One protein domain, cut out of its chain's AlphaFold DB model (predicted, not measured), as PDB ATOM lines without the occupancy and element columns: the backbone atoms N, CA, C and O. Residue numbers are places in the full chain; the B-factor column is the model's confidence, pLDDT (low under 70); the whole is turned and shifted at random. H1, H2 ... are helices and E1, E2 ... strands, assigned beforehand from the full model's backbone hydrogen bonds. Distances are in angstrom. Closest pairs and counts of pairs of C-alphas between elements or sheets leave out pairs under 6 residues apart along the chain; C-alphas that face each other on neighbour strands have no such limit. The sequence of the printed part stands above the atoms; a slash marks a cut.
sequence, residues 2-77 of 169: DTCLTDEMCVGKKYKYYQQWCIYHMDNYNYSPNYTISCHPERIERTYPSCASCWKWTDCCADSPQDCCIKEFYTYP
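AT A GLANCE: This is residues 2 to 77 of the 169 residues of an uncharacterized protein of viral metagenome (UniProt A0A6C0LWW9). A flat domain with little regular structure: two small antiparallel strand pairs, E1 with E3 and E2 with E4, joined by the short helix H2 between E3 and E4, while residues 47 to 52 stick out. The 76 printed residues hold E1, E2, H1, E3, H2 and E4 in that order, mixed, with only 29 in named elements. The whole is compact, radius of gyration of the C-alphas 12.9 A, spanning 39 by 35 by 15 A.

IN THESE COORDINATES: E1, residues 15 to 21, begins at C-alpha (32.056, 40.890, -27.595) and runs 16.1 A; E3, 57 to 62, 15.0 A. E2 is 29 to 33, 13.2 A; E4, 69 to 71, 6.8 A, ends at (20.653, 57.694, -26.407). H1 is 44 to 47, 5.0 A; H2 is 65 to 68, 5.6 A.

HOW THE PARTS SIT: E1 and E3 are antiparallel at 155 degrees, N 17 to O 60 at 2.9 A. H2's closest C-alphas to E3 are Cys 68 and Cys 60, 5.7 A. E2 and E4 are antiparallel at 144 degrees, N 70 to O 32 at 2.8 A. H1 and H2 are too short for O i to N i+4 pairs; each has its one O i to N i+3 pair within range. H1 and E4 are apart.

THE WHOLE: The farthest C-alphas, Asp 2 and Pro 77, are 39.9 A apart. The printed part has no cut and no long link. pLDDT is under 70 in 28 residues, among them 41 to 56 and 73 to 77.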
ATOM      1  N   ASP A   2      19.555  30.563 -28.054       64.12
ATOM      2  CA  ASP A   2      19.033  31.038 -29.338       64.12
ATOM      3  C   ASP A   2      19.274  32.541 -29.392       64.12
ATOM      4  O   ASP A   2      18.562  33.312 -28.753       64.12
ATOM      5  N   THR A   3      20.336  32.927 -30.087       71.81
ATOM      6  CA  THR A   3      20.671  34.321 -30.352       71.81
ATOM      7  C   THR A   3      20.333  34.646 -31.796       71.81
ATOM      8  O   THR A   3      20.460  33.800 -32.681       71.81
ATOM      9  N   CYS A   4      19.902  35.879 -32.031       77.38
ATOM     10  CA  CYS A   4      19.735  36.422 -33.375       77.38
ATOM     11  C   CYS A   4      21.043  37.022 -33.928       77.38
ATOM     12  O   CYS A   4      21.058  37.498 -35.061       77.38
ATOM     13  N   LEU A   5      22.132  37.015 -33.142       81.19
ATOM     14  CA  LEU A   5      23.425  37.546 -33.559       81.19
ATOM     15  C   LEU A   5      24.081  36.621 -34.578       81.19
ATOM     16  O   LEU A   5      24.403  35.469 -34.278       81.19
ATOM     17  N   THR A   6      24.351  37.157 -35.763       78.88
ATOM     18  CA  THR A   6      25.191  36.494 -36.760       78.88
ATOM     19  C   THR A   6      26.651  36.910 -36.581       78.88
ATOM     20  O   THR A   6      26.960  37.951 -35.996       78.88
ATOM     21  N   ASP A   7      27.584  36.112 -37.099       73.94
ATOM     22  CA  ASP A   7      29.006  36.473 -37.060       73.94
ATOM     23  C   ASP A   7      29.313  37.724 -37.907       73.94
ATOM     24  O   ASP A   7      30.258  38.454 -37.610       73.94
ATOM     25  N   GLU A   8      28.462  38.037 -38.889       75.81
ATOM     26  CA  GLU A   8      28.512  39.275 -39.678       75.81
ATOM     27  C   GLU A   8      28.079  40.517 -38.880       75.81
ATOM     28  O   GLU A   8      28.544  41.619 -39.156       75.81
ATOM     29  N   MET A   9      27.235  40.364 -37.853       73.38
ATOM     30  CA  MET A   9      26.890  41.467 -36.942       73.38
ATOM     31  C   MET A   9      28.030  41.778 -35.960       73.38
ATOM     32  O   MET A   9      28.147  42.900 -35.473       73.38
ATOM     33  N   CYS A  10      28.904  40.801 -35.697       76.12
ATOM     34  CA  CYS A  10      30.029  40.894 -34.762       76.12
ATOM     35  C   CYS A  10      31.387  41.071 -35.469       76.12
ATOM     36  O   CYS A  10      32.412  40.523 -35.043       76.12
ATOM     37  N   VAL A  11      31.429  41.840 -36.557       72.50
ATOM     38  CA  VAL A  11      32.677  42.099 -37.288       72.50
ATOM     39  C   VAL A  11      33.647  42.908 -36.416       72.50
ATOM     40  O   VAL A  11      33.273  43.894 -35.787       72.50
ATOM     41  N   GLY A  12      34.919  42.490 -36.382       71.62
ATOM     42  CA  GLY A  12      35.989  43.220 -35.687       71.62
ATOM     43  C   GLY A  12      36.351  42.728 -34.280       71.62
ATOM     44  O   GLY A  12      36.983  43.475 -33.545       71.62
ATOM     45  N   LYS A  13      36.020  41.477 -33.917       66.69
ATOM     46  CA  LYS A  13      36.283  40.873 -32.585       66.69
ATOM     47  C   LYS A  13      35.510  41.522 -31.426       66.69
ATOM     48  O   LYS A  13      35.953  41.447 -30.283       66.69
ATOM     49  N   LYS A  14      34.354  42.122 -31.713       78.81
ATOM     50  CA  LYS A  14      33.460  42.650 -30.677       78.81
ATOM     51  C   LYS A  14      32.904  41.527 -29.801       78.81
ATOM     52  O   LYS A  14      32.706  40.402 -30.270       78.81
ATOM     53  N   TYR A  15      32.650  41.832 -28.534       83.88
ATOM     54  CA  TYR A  15      32.056  40.890 -27.595       83.88
ATOM     55  C   TYR A  15      30.560  40.725 -27.875       83.88
ATOM     56  O   TYR A  15      29.862  41.675 -28.231       83.88
ATOM     57  N   LYS A  16      30.074  39.491 -27.718       86.62
ATOM     58  CA  LYS A  16      28.649  39.153 -27.806       86.62
ATOM     59  C   LYS A  16      28.020  39.347 -26.431       86.62
ATOM     60  O   LYS A  16      28.391  38.643 -25.491       86.62
ATOM     61  N   TYR A  17      27.061  40.255 -26.333       85.69
ATOM     62  CA  TYR A  17      26.233  40.430 -25.147       85.69
ATOM     63  C   TYR A  17      24.817  39.970 -25.466       85.69
ATOM     64  O   TYR A  17      24.228  40.371 -26.467       85.69
ATOM     65  N   TYR A  18      24.276  39.112 -24.610       84.12
ATOM     66  CA  TYR A  18      22.939  38.552 -24.771       84.12
ATOM     67  C   TYR A  18      21.983  39.222 -23.791       84.12
ATOM     68  O   TYR A  18      22.403  39.576 -22.685       84.12
ATOM     69  N   GLN A  19      20.720  39.374 -24.191       78.00
ATOM     70  CA  GLN A  19      19.637  39.883 -23.349       78.00
ATOM     71  C   GLN A  19      20.036  41.166 -22.601       78.00
ATOM     72  O   GLN A  19      19.927  41.254 -21.384       78.00
ATOM     73  N   GLN A  20      20.525  42.176 -23.314       82.12
ATOM     74  CA  GLN A  20      20.752  43.503 -22.749       82.12
ATOM     75  C   GLN A  20      19.434  44.272 -22.656       82.12
ATOM     76  O   GLN A  20      18.654  44.316 -23.610       82.12
ATOM     77  N   TRP A  21      19.190  44.890 -21.500       78.75
ATOM     78  CA  TRP A  21      18.040  45.760 -21.279       78.75
ATOM     79  C   TRP A  21      18.442  47.214 -21.512       78.75
ATOM     80  O   TRP A  21      19.089  47.835 -20.672       78.75
ATOM     81  N   CYS A  22      18.051  47.761 -22.661       73.12
ATOM     82  CA  CYS A  22      18.480  49.098 -23.069       73.12
ATOM     83  C   CYS A  22      17.470  50.207 -22.799       73.12
ATOM     84  O   CYS A  22      17.767  51.351 -23.107       73.12
ATOM     85  N   ILE A  23      16.301  49.893 -22.234       71.88
ATOM     86  CA  ILE A  23      15.262  50.894 -21.966       71.88
ATOM     87  C   ILE A  23      15.338  51.324 -20.512       71.88
ATOM     88  O   ILE A  23      14.658  50.797 -19.628       71.88
ATOM     89  N   TYR A  24      16.217  52.290 -20.293       70.50
ATOM     90  CA  TYR A  24      16.430  52.959 -19.024       70.50
ATOM     91  C   TYR A  24      16.565  54.465 -19.253       70.50
ATOM     92  O   TYR A  24      16.851  54.928 -20.359       70.50
ATOM     93  N   HIS A  25      16.321  55.230 -18.198       67.62
ATOM     94  CA  HIS A  25      16.474  56.675 -18.204       67.62
ATOM     95  C   HIS A  25      17.717  57.035 -17.392       67.62
ATOM     96  O   HIS A  25      17.776  56.748 -16.196       67.62
ATOM     97  N   MET A  26      18.699  57.668 -18.029       65.06
ATOM     98  CA  MET A  26      19.957  58.074 -17.401       65.06
ATOM     99  C   MET A  26      20.359  59.456 -17.919       65.06
ATOM    100  O   MET A  26      20.171  59.761 -19.091       65.06
ATOM    101  N   ASP A  27      20.869  60.322 -17.041       66.06
ATOM    102  CA  ASP A  27      21.364  61.662 -17.404       66.06
ATOM    103  C   ASP A  27      20.360  62.549 -18.182       66.06
ATOM    104  O   ASP A  27      20.761  63.352 -19.020       66.06
ATOM    105  N   ASN A  28      19.053  62.433 -17.895       61.50
ATOM    106  CA  ASN A  28      17.938  63.080 -18.623       61.50
ATOM    107  C   ASN A  28      17.728  62.591 -20.063       61.50
ATOM    108  O   ASN A  28      17.095  63.275 -20.870       61.50
ATOM    109  N   TYR A  29      18.251  61.417 -20.393       67.00
ATOM    110  CA  TYR A  29      18.068  60.799 -21.690       67.00
ATOM    111  C   TYR A  29      17.409  59.441 -21.534       67.00
ATOM    112  O   TYR A  29      17.748  58.652 -20.651       67.00
ATOM    113  N   ASN A  30      16.469  59.169 -22.431       76.69
ATOM    114  CA  ASN A  30      16.002  57.815 -22.640       76.69
ATOM    115  C   ASN A  30      17.032  57.082 -23.487       76.69
ATOM    116  O   ASN A  30      17.552  57.628 -24.463       76.69
ATOM    117  N   TYR A  31      17.336  55.859 -23.089       81.25
ATOM    118  CA  TYR A  31      18.146  54.947 -23.872       81.25
ATOM    119  C   TYR A  31      17.230  53.912 -24.518       81.25
ATOM    120  O   TYR A  31      16.187  53.544 -23.965       81.25
ATOM    121  N   SER A  32      17.609  53.461 -25.705       82.88
ATOM    122  CA  SER A  32      16.950  52.367 -26.405       82.88
ATOM    123  C   SER A  32      17.963  51.485 -27.131       82.88
ATOM    124  O   SER A  32      19.134  51.861 -27.263       82.88
ATOM    125  N   PRO A  33      17.573  50.260 -27.531       82.50
ATOM    126  CA  PRO A  33      18.470  49.348 -28.227       82.50
ATOM    127  C   PRO A  33      19.099  49.988 -29.463       82.50
ATOM    128  O   PRO A  33      18.422  50.619 -30.275       82.50
ATOM    129  N   ASN A  34      20.400  49.781 -29.640       82.81
ATOM    130  CA  ASN A  34      21.074  50.179 -30.862       82.81
ATOM    131  C   ASN A  34      20.793  49.180 -31.990       82.81
ATOM    132  O   ASN A  34      21.609  48.301 -32.272       82.81
ATOM    133  N   TYR A  35      19.679  49.380 -32.694       75.38
ATOM    134  CA  TYR A  35      19.211  48.506 -33.776       75.38
ATOM    135  C   TYR A  35      20.193  48.320 -34.952       75.38
ATOM    136  O   TYR A  35      19.931  47.502 -35.828       75.38
ATOM    137  N   THR A  36      21.311  49.058 -35.011       74.81
ATOM    138  CA  THR A  36      22.363  48.831 -36.026       74.81
ATOM    139  C   THR A  36      23.376  47.753 -35.643       74.81
ATOM    140  O   THR A  36      23.977  47.152 -36.529       74.81
ATOM    141  N   ILE A  37      23.563  47.492 -34.348       76.38
ATOM    142  CA  ILE A  37      24.518  46.493 -33.826       76.38
ATOM    143  C   ILE A  37      23.842  45.456 -32.926       76.38
ATOM    144  O   ILE A  37      24.511  44.633 -32.296       76.38
ATOM    145  N   SER A  38      22.519  45.537 -32.825       82.81
ATOM    146  CA  SER A  38      21.704  44.718 -31.954       82.81
ATOM    147  C   SER A  38      20.569  44.065 -32.734       82.81
ATOM    148  O   SER A  38      20.132  44.547 -33.779       82.81
ATOM    149  N   CYS A  39      20.108  42.930 -32.235       81.06
ATOM    150  CA  CYS A  39      18.981  42.195 -32.778       81.06
ATOM    151  C   CYS A  39      18.017  41.820 -31.650       81.06
ATOM    152  O   CYS A  39      18.387  41.787 -30.468       81.06
ATOM    153  N   HIS A  40      16.764  41.552 -32.012       76.81
ATOM    154  CA  HIS A  40      15.738  41.161 -31.056       76.81
ATOM    155  C   HIS A  40      15.508  39.638 -31.087       76.81
ATOM    156  O   HIS A  40      15.111  39.114 -32.131       76.81
ATOM    157  N   PRO A  41      15.755  38.899 -29.988       69.31
ATOM    158  CA  PRO A  41      15.542  37.455 -29.964       69.31
ATOM    159  C   PRO A  41      14.046  37.109 -30.008       69.31
ATOM    160  O   PRO A  41      13.331  37.301 -29.026       69.31
ATOM    161  N   GLU A  42      13.574  36.508 -31.104       64.38
ATOM    162  CA  GLU A  42      12.153  36.152 -31.315       64.38
ATOM    163  C   GLU A  42      11.542  35.279 -30.199       64.38
ATOM    164  O   GLU A  42      10.329  35.246 -30.001       64.38
ATOM    165  N   ARG A  43      12.364  34.532 -29.448       64.31
ATOM    166  CA  ARG A  43      11.894  33.636 -28.377       64.31
ATOM    167  C   ARG A  43      11.716  34.304 -27.016       64.31
ATOM    168  O   ARG A  43      11.164  33.652 -26.131       64.31
ATOM    169  N   ILE A  44      12.104  35.566 -26.829       64.44
ATOM    170  CA  ILE A  44      11.897  36.263 -25.548       64.44
ATOM    171  C   ILE A  44      10.407  36.379 -25.208       64.44
ATOM    172  O   ILE A  44      10.030  36.200 -24.052       64.44
ATOM    173  N   GLU A  45       9.546  36.531 -26.214       62.03
ATOM    174  CA  GLU A  45       8.088  36.486 -26.045       62.03
ATOM    175  C   GLU A  45       7.583  35.107 -25.587       62.03
ATOM    176  O   GLU A  45       6.564  35.012 -24.910       62.03
ATOM    177  N   ARG A  46       8.300  34.016 -25.900       64.50
ATOM    178  CA  ARG A  46       7.955  32.664 -25.418       64.50
ATOM    179  C   ARG A  46       8.427  32.421 -23.990       64.50
ATOM    180  O   ARG A  46       7.758  31.707 -23.250       64.50
ATOM    181  N   THR A  47       9.575  32.982 -23.615       64.06
ATOM    182  CA  THR A  47      10.100  32.905 -22.245       64.06
ATOM    183  C   THR A  47       9.300  33.795 -21.292       64.06
ATOM    184  O   THR A  47       9.065  33.408 -20.150       64.06
ATOM    185  N   TYR A  48       8.819  34.944 -21.774       66.38
ATOM    186  CA  TYR A  48       8.058  35.925 -21.000       66.38
ATOM    187  C   TYR A  48       6.757  36.322 -21.730       66.38
ATOM    188  O   TYR A  48       6.624  37.443 -22.214       66.38
ATOM    189  N   PRO A  49       5.753  35.431 -21.796       63.16
ATOM    190  CA  PRO A  49       4.531  35.655 -22.580       63.16
ATOM    191  C   PRO A  49       3.620  36.769 -22.045       63.16
ATOM    192  O   PRO A  49       2.783  37.289 -22.776       63.16
ATOM    193  N   SER A  50       3.769  37.164 -20.779       68.62
ATOM    194  CA  SER A  50       3.009  38.251 -20.141       68.62
ATOM    195  C   SER A  50       3.704  39.618 -20.213       68.62
ATOM    196  O   SER A  50       3.223  40.603 -19.650       68.62
ATOM    197  N   CYS A  51       4.850  39.701 -20.879       65.25
ATOM    198  CA  CYS A  51       5.704  40.877 -20.874       65.25
ATOM    199  C   CYS A  51       5.386  41.787 -22.070       65.25
ATOM    200  O   CYS A  51       5.900  41.619 -23.171       65.25
ATOM    201  N   ALA A  52       4.580  42.827 -21.830       63.47
ATOM    202  CA  ALA A  52       4.209  43.849 -22.827       63.47
ATOM    203  C   ALA A  52       5.401  44.673 -23.372       63.47
ATOM    204  O   ALA A  52       5.259  45.523 -24.247       63.47
ATOM    205  N   SER A  53       6.584  44.466 -22.800       65.50
ATOM    206  CA  SER A  53       7.813  45.215 -23.041       65.50
ATOM    207  C   SER A  53       8.973  44.283 -23.390       65.50
ATOM    208  O   SER A  53      10.127  44.603 -23.139       65.50
ATOM    209  N   CYS A  54       8.683  43.105 -23.930       64.88
ATOM    210  CA  CYS A  54       9.714  42.105 -24.160       64.88
ATOM    211  C   CYS A  54      10.564  42.356 -25.401       64.88
ATOM    212  O   CYS A  54      11.749  42.043 -25.372       64.88
ATOM    213  N   TRP A  55      10.022  43.104 -26.367       61.69
ATOM    214  CA  TRP A  55      10.750  43.726 -27.480       61.69
ATOM    215  C   TRP A  55      11.944  44.607 -27.059       61.69
ATOM    216  O   TRP A  55      12.764  44.989 -27.890       61.69
ATOM    217  N   LYS A  56      12.046  44.946 -25.767       69.62
ATOM    218  CA  LYS A  56      13.066  45.839 -25.201       69.62
ATOM    219  C   LYS A  56      14.385  45.148 -24.835       69.62
ATOM    220  O   LYS A  56      15.372  45.833 -24.573       69.62
ATOM    221  N   TRP A  57      14.406  43.817 -24.804       75.88
ATOM    222  CA  TRP A  57      15.621  43.029 -24.607       75.88
ATOM    223  C   TRP A  57      16.344  42.833 -25.936       75.88
ATOM    224  O   TRP A  57      15.717  42.451 -26.915       75.88
ATOM    225  N   THR A  58      17.652  43.035 -26.001       81.94
ATOM    226  CA  THR A  58      18.389  42.900 -27.264       81.94
ATOM    227  C   THR A  58      19.664  42.094 -27.079       81.94
ATOM    228  O   THR A  58      20.332  42.215 -26.058       81.94
ATOM    229  N   ASP A  59      20.017  41.278 -28.064       85.56
ATOM    230  CA  ASP A  59      21.379  40.763 -28.164       85.56
ATOM    231  C   ASP A  59      22.190  41.750 -29.013       85.56
ATOM    232  O   ASP A  59      21.666  42.287 -29.987       85.56
ATOM    233  N   CYS A  60      23.451  42.004 -28.674       87.38
ATOM    234  CA  CYS A  60      24.289  42.995 -29.356       87.38
ATOM    235  C   CYS A  60      25.759  42.571 -29.453       87.38
ATOM    236  O   CYS A  60      26.279  41.830 -28.614       87.38
ATOM    237  N   CYS A  61      26.433  43.096 -30.476       87.44
ATOM    238  CA  CYS A  61      27.877  42.986 -30.662       87.44
ATOM    239  C   CYS A  61      28.542  44.327 -30.342       87.44
ATOM    240  O   CYS A  61      28.417  45.284 -31.109       87.44
ATOM    241  N   ALA A  62      29.271  44.407 -29.233       86.50
ATOM    242  CA  ALA A  62      29.839  45.662 -28.754       86.50
ATOM    243  C   ALA A  62      31.204  45.481 -28.080       86.50
ATOM    244  O   ALA A  62      31.614  44.367 -27.761       86.50
ATOM    245  N   ASP A  63      31.920  46.586 -27.882       83.56
ATOM    246  CA  ASP A  63      33.172  46.599 -27.120       83.56
ATOM    247  C   ASP A  63      32.890  46.667 -25.608       83.56
ATOM    248  O   ASP A  63      33.648  46.124 -24.805       83.56
ATOM    249  N   SER A  64      31.754  47.264 -25.232       82.56
ATOM    250  CA  SER A  64      31.209  47.292 -23.876       82.56
ATOM    251  C   SER A  64      29.686  47.063 -23.879       82.56
ATOM    252  O   SER A  64      29.024  47.355 -24.878       82.56
ATOM    253  N   PRO A  65      29.081  46.567 -22.783       77.12
ATOM    254  CA  PRO A  65      27.631  46.361 -22.723       77.12
ATOM    255  C   PRO A  65      26.837  47.675 -22.837       77.12
ATOM    256  O   PRO A  65      25.688  47.662 -23.269       77.12
ATOM    257  N   GLN A  66      27.441  48.816 -22.495       79.38
ATOM    258  CA  GLN A  66      26.814  50.133 -22.605       79.38
ATOM    259  C   GLN A  66      26.607  50.558 -24.061       79.38
ATOM    260  O   GLN A  66      25.608  51.207 -24.362       79.38
ATOM    261  N   ASP A  67      27.492  50.150 -24.976       82.56
ATOM    262  CA  ASP A  67      27.393  50.539 -26.391       82.56
ATOM    263  C   ASP A  67      26.198  49.882 -27.097       82.56
ATOM    264  O   ASP A  67      25.774  50.325 -28.167       82.56
ATOM    265  N   CYS A  68      25.625  48.837 -26.493       82.44
ATOM    266  CA  CYS A  68      24.407  48.185 -26.966       82.44
ATOM    267  C   CYS A  68      23.176  49.089 -26.911       82.44
ATOM    268  O   CYS A  68      22.181  48.811 -27.587       82.44
ATOM    269  N   CYS A  69      23.238  50.155 -26.116       85.69
ATOM    270  CA  CYS A  69      22.139  51.067 -25.879       85.69
ATOM    271  C   CYS A  69      22.525  52.457 -26.387       85.69
ATOM    272  O   CYS A  69      23.549  53.016 -26.003       85.69
ATOM    273  N   ILE A  70      21.697  53.035 -27.251       84.94
ATOM    274  CA  ILE A  70      21.885  54.394 -27.753       84.94
ATOM    275  C   ILE A  70      20.953  55.352 -27.042       84.94
ATOM    276  O   ILE A  70      19.827  55.025 -26.679       84.94
ATOM    277  N   LYS A  71      21.438  56.575 -26.892       80.06
ATOM    278  CA  LYS A  71      20.653  57.694 -26.407       80.06
ATOM    279  C   LYS A  71      19.633  58.120 -27.463       80.06
ATOM    280  O   LYS A  71      19.992  58.435 -28.599       80.06
ATOM    281  N   GLU A  72      18.371  58.187 -27.068       74.25
ATOM    282  CA  GLU A  72      17.298  58.729 -27.888       74.25
ATOM    283  C   GLU A  72      17.430  60.254 -27.972       74.25
ATOM    284  O   GLU A  72      17.501  60.961 -26.967       74.25
ATOM    285  N   PHE A  73      17.458  60.781 -29.197       57.28
ATOM    286  CA  PHE A  73      17.576  62.222 -29.448       57.28
ATOM    287  C   PHE A  73      16.297  63.009 -29.130       57.28
ATOM    288  O   PHE A  73      16.323  64.238 -29.109       57.28
ATOM    289  N   TYR A  74      15.183  62.324 -28.877       50.53
ATOM    290  CA  TYR A  74      13.881  62.946 -28.694       50.53
ATOM    291  C   TYR A  74      13.246  62.482 -27.399       50.53
ATOM    292  O   TYR A  74      12.483  61.524 -27.399       50.53
ATOM    293  N   THR A  75      13.503  63.179 -26.294       43.81
ATOM    294  CA  THR A  75      12.497  63.307 -25.233       43.81
ATOM    295  C   THR A  75      12.866  64.422 -24.258       43.81
ATOM    296  O   THR A  75      13.859  64.348 -23.550       43.81
ATOM    297  N   TYR A  76      11.989  65.427 -24.229       41.31
ATOM    298  CA  TYR A  76      11.933  66.589 -23.340       41.31
ATOM    299  C   TYR A  76      12.964  67.713 -23.561       41.31
ATOM    300  O   TYR A  76      14.143  67.460 -23.798       41.31
ATOM    301  N   PRO A  77      12.516  68.989 -23.505       43.03
ATOM    302  CA  PRO A  77      13.426  70.126 -23.512       43.03
ATOM    303  C   PRO A  77      14.403  69.991 -22.337       43.03
ATOM    304  O   PRO A  77      13.975  69.572 -21.256       43.03
TER     305      PRO A  77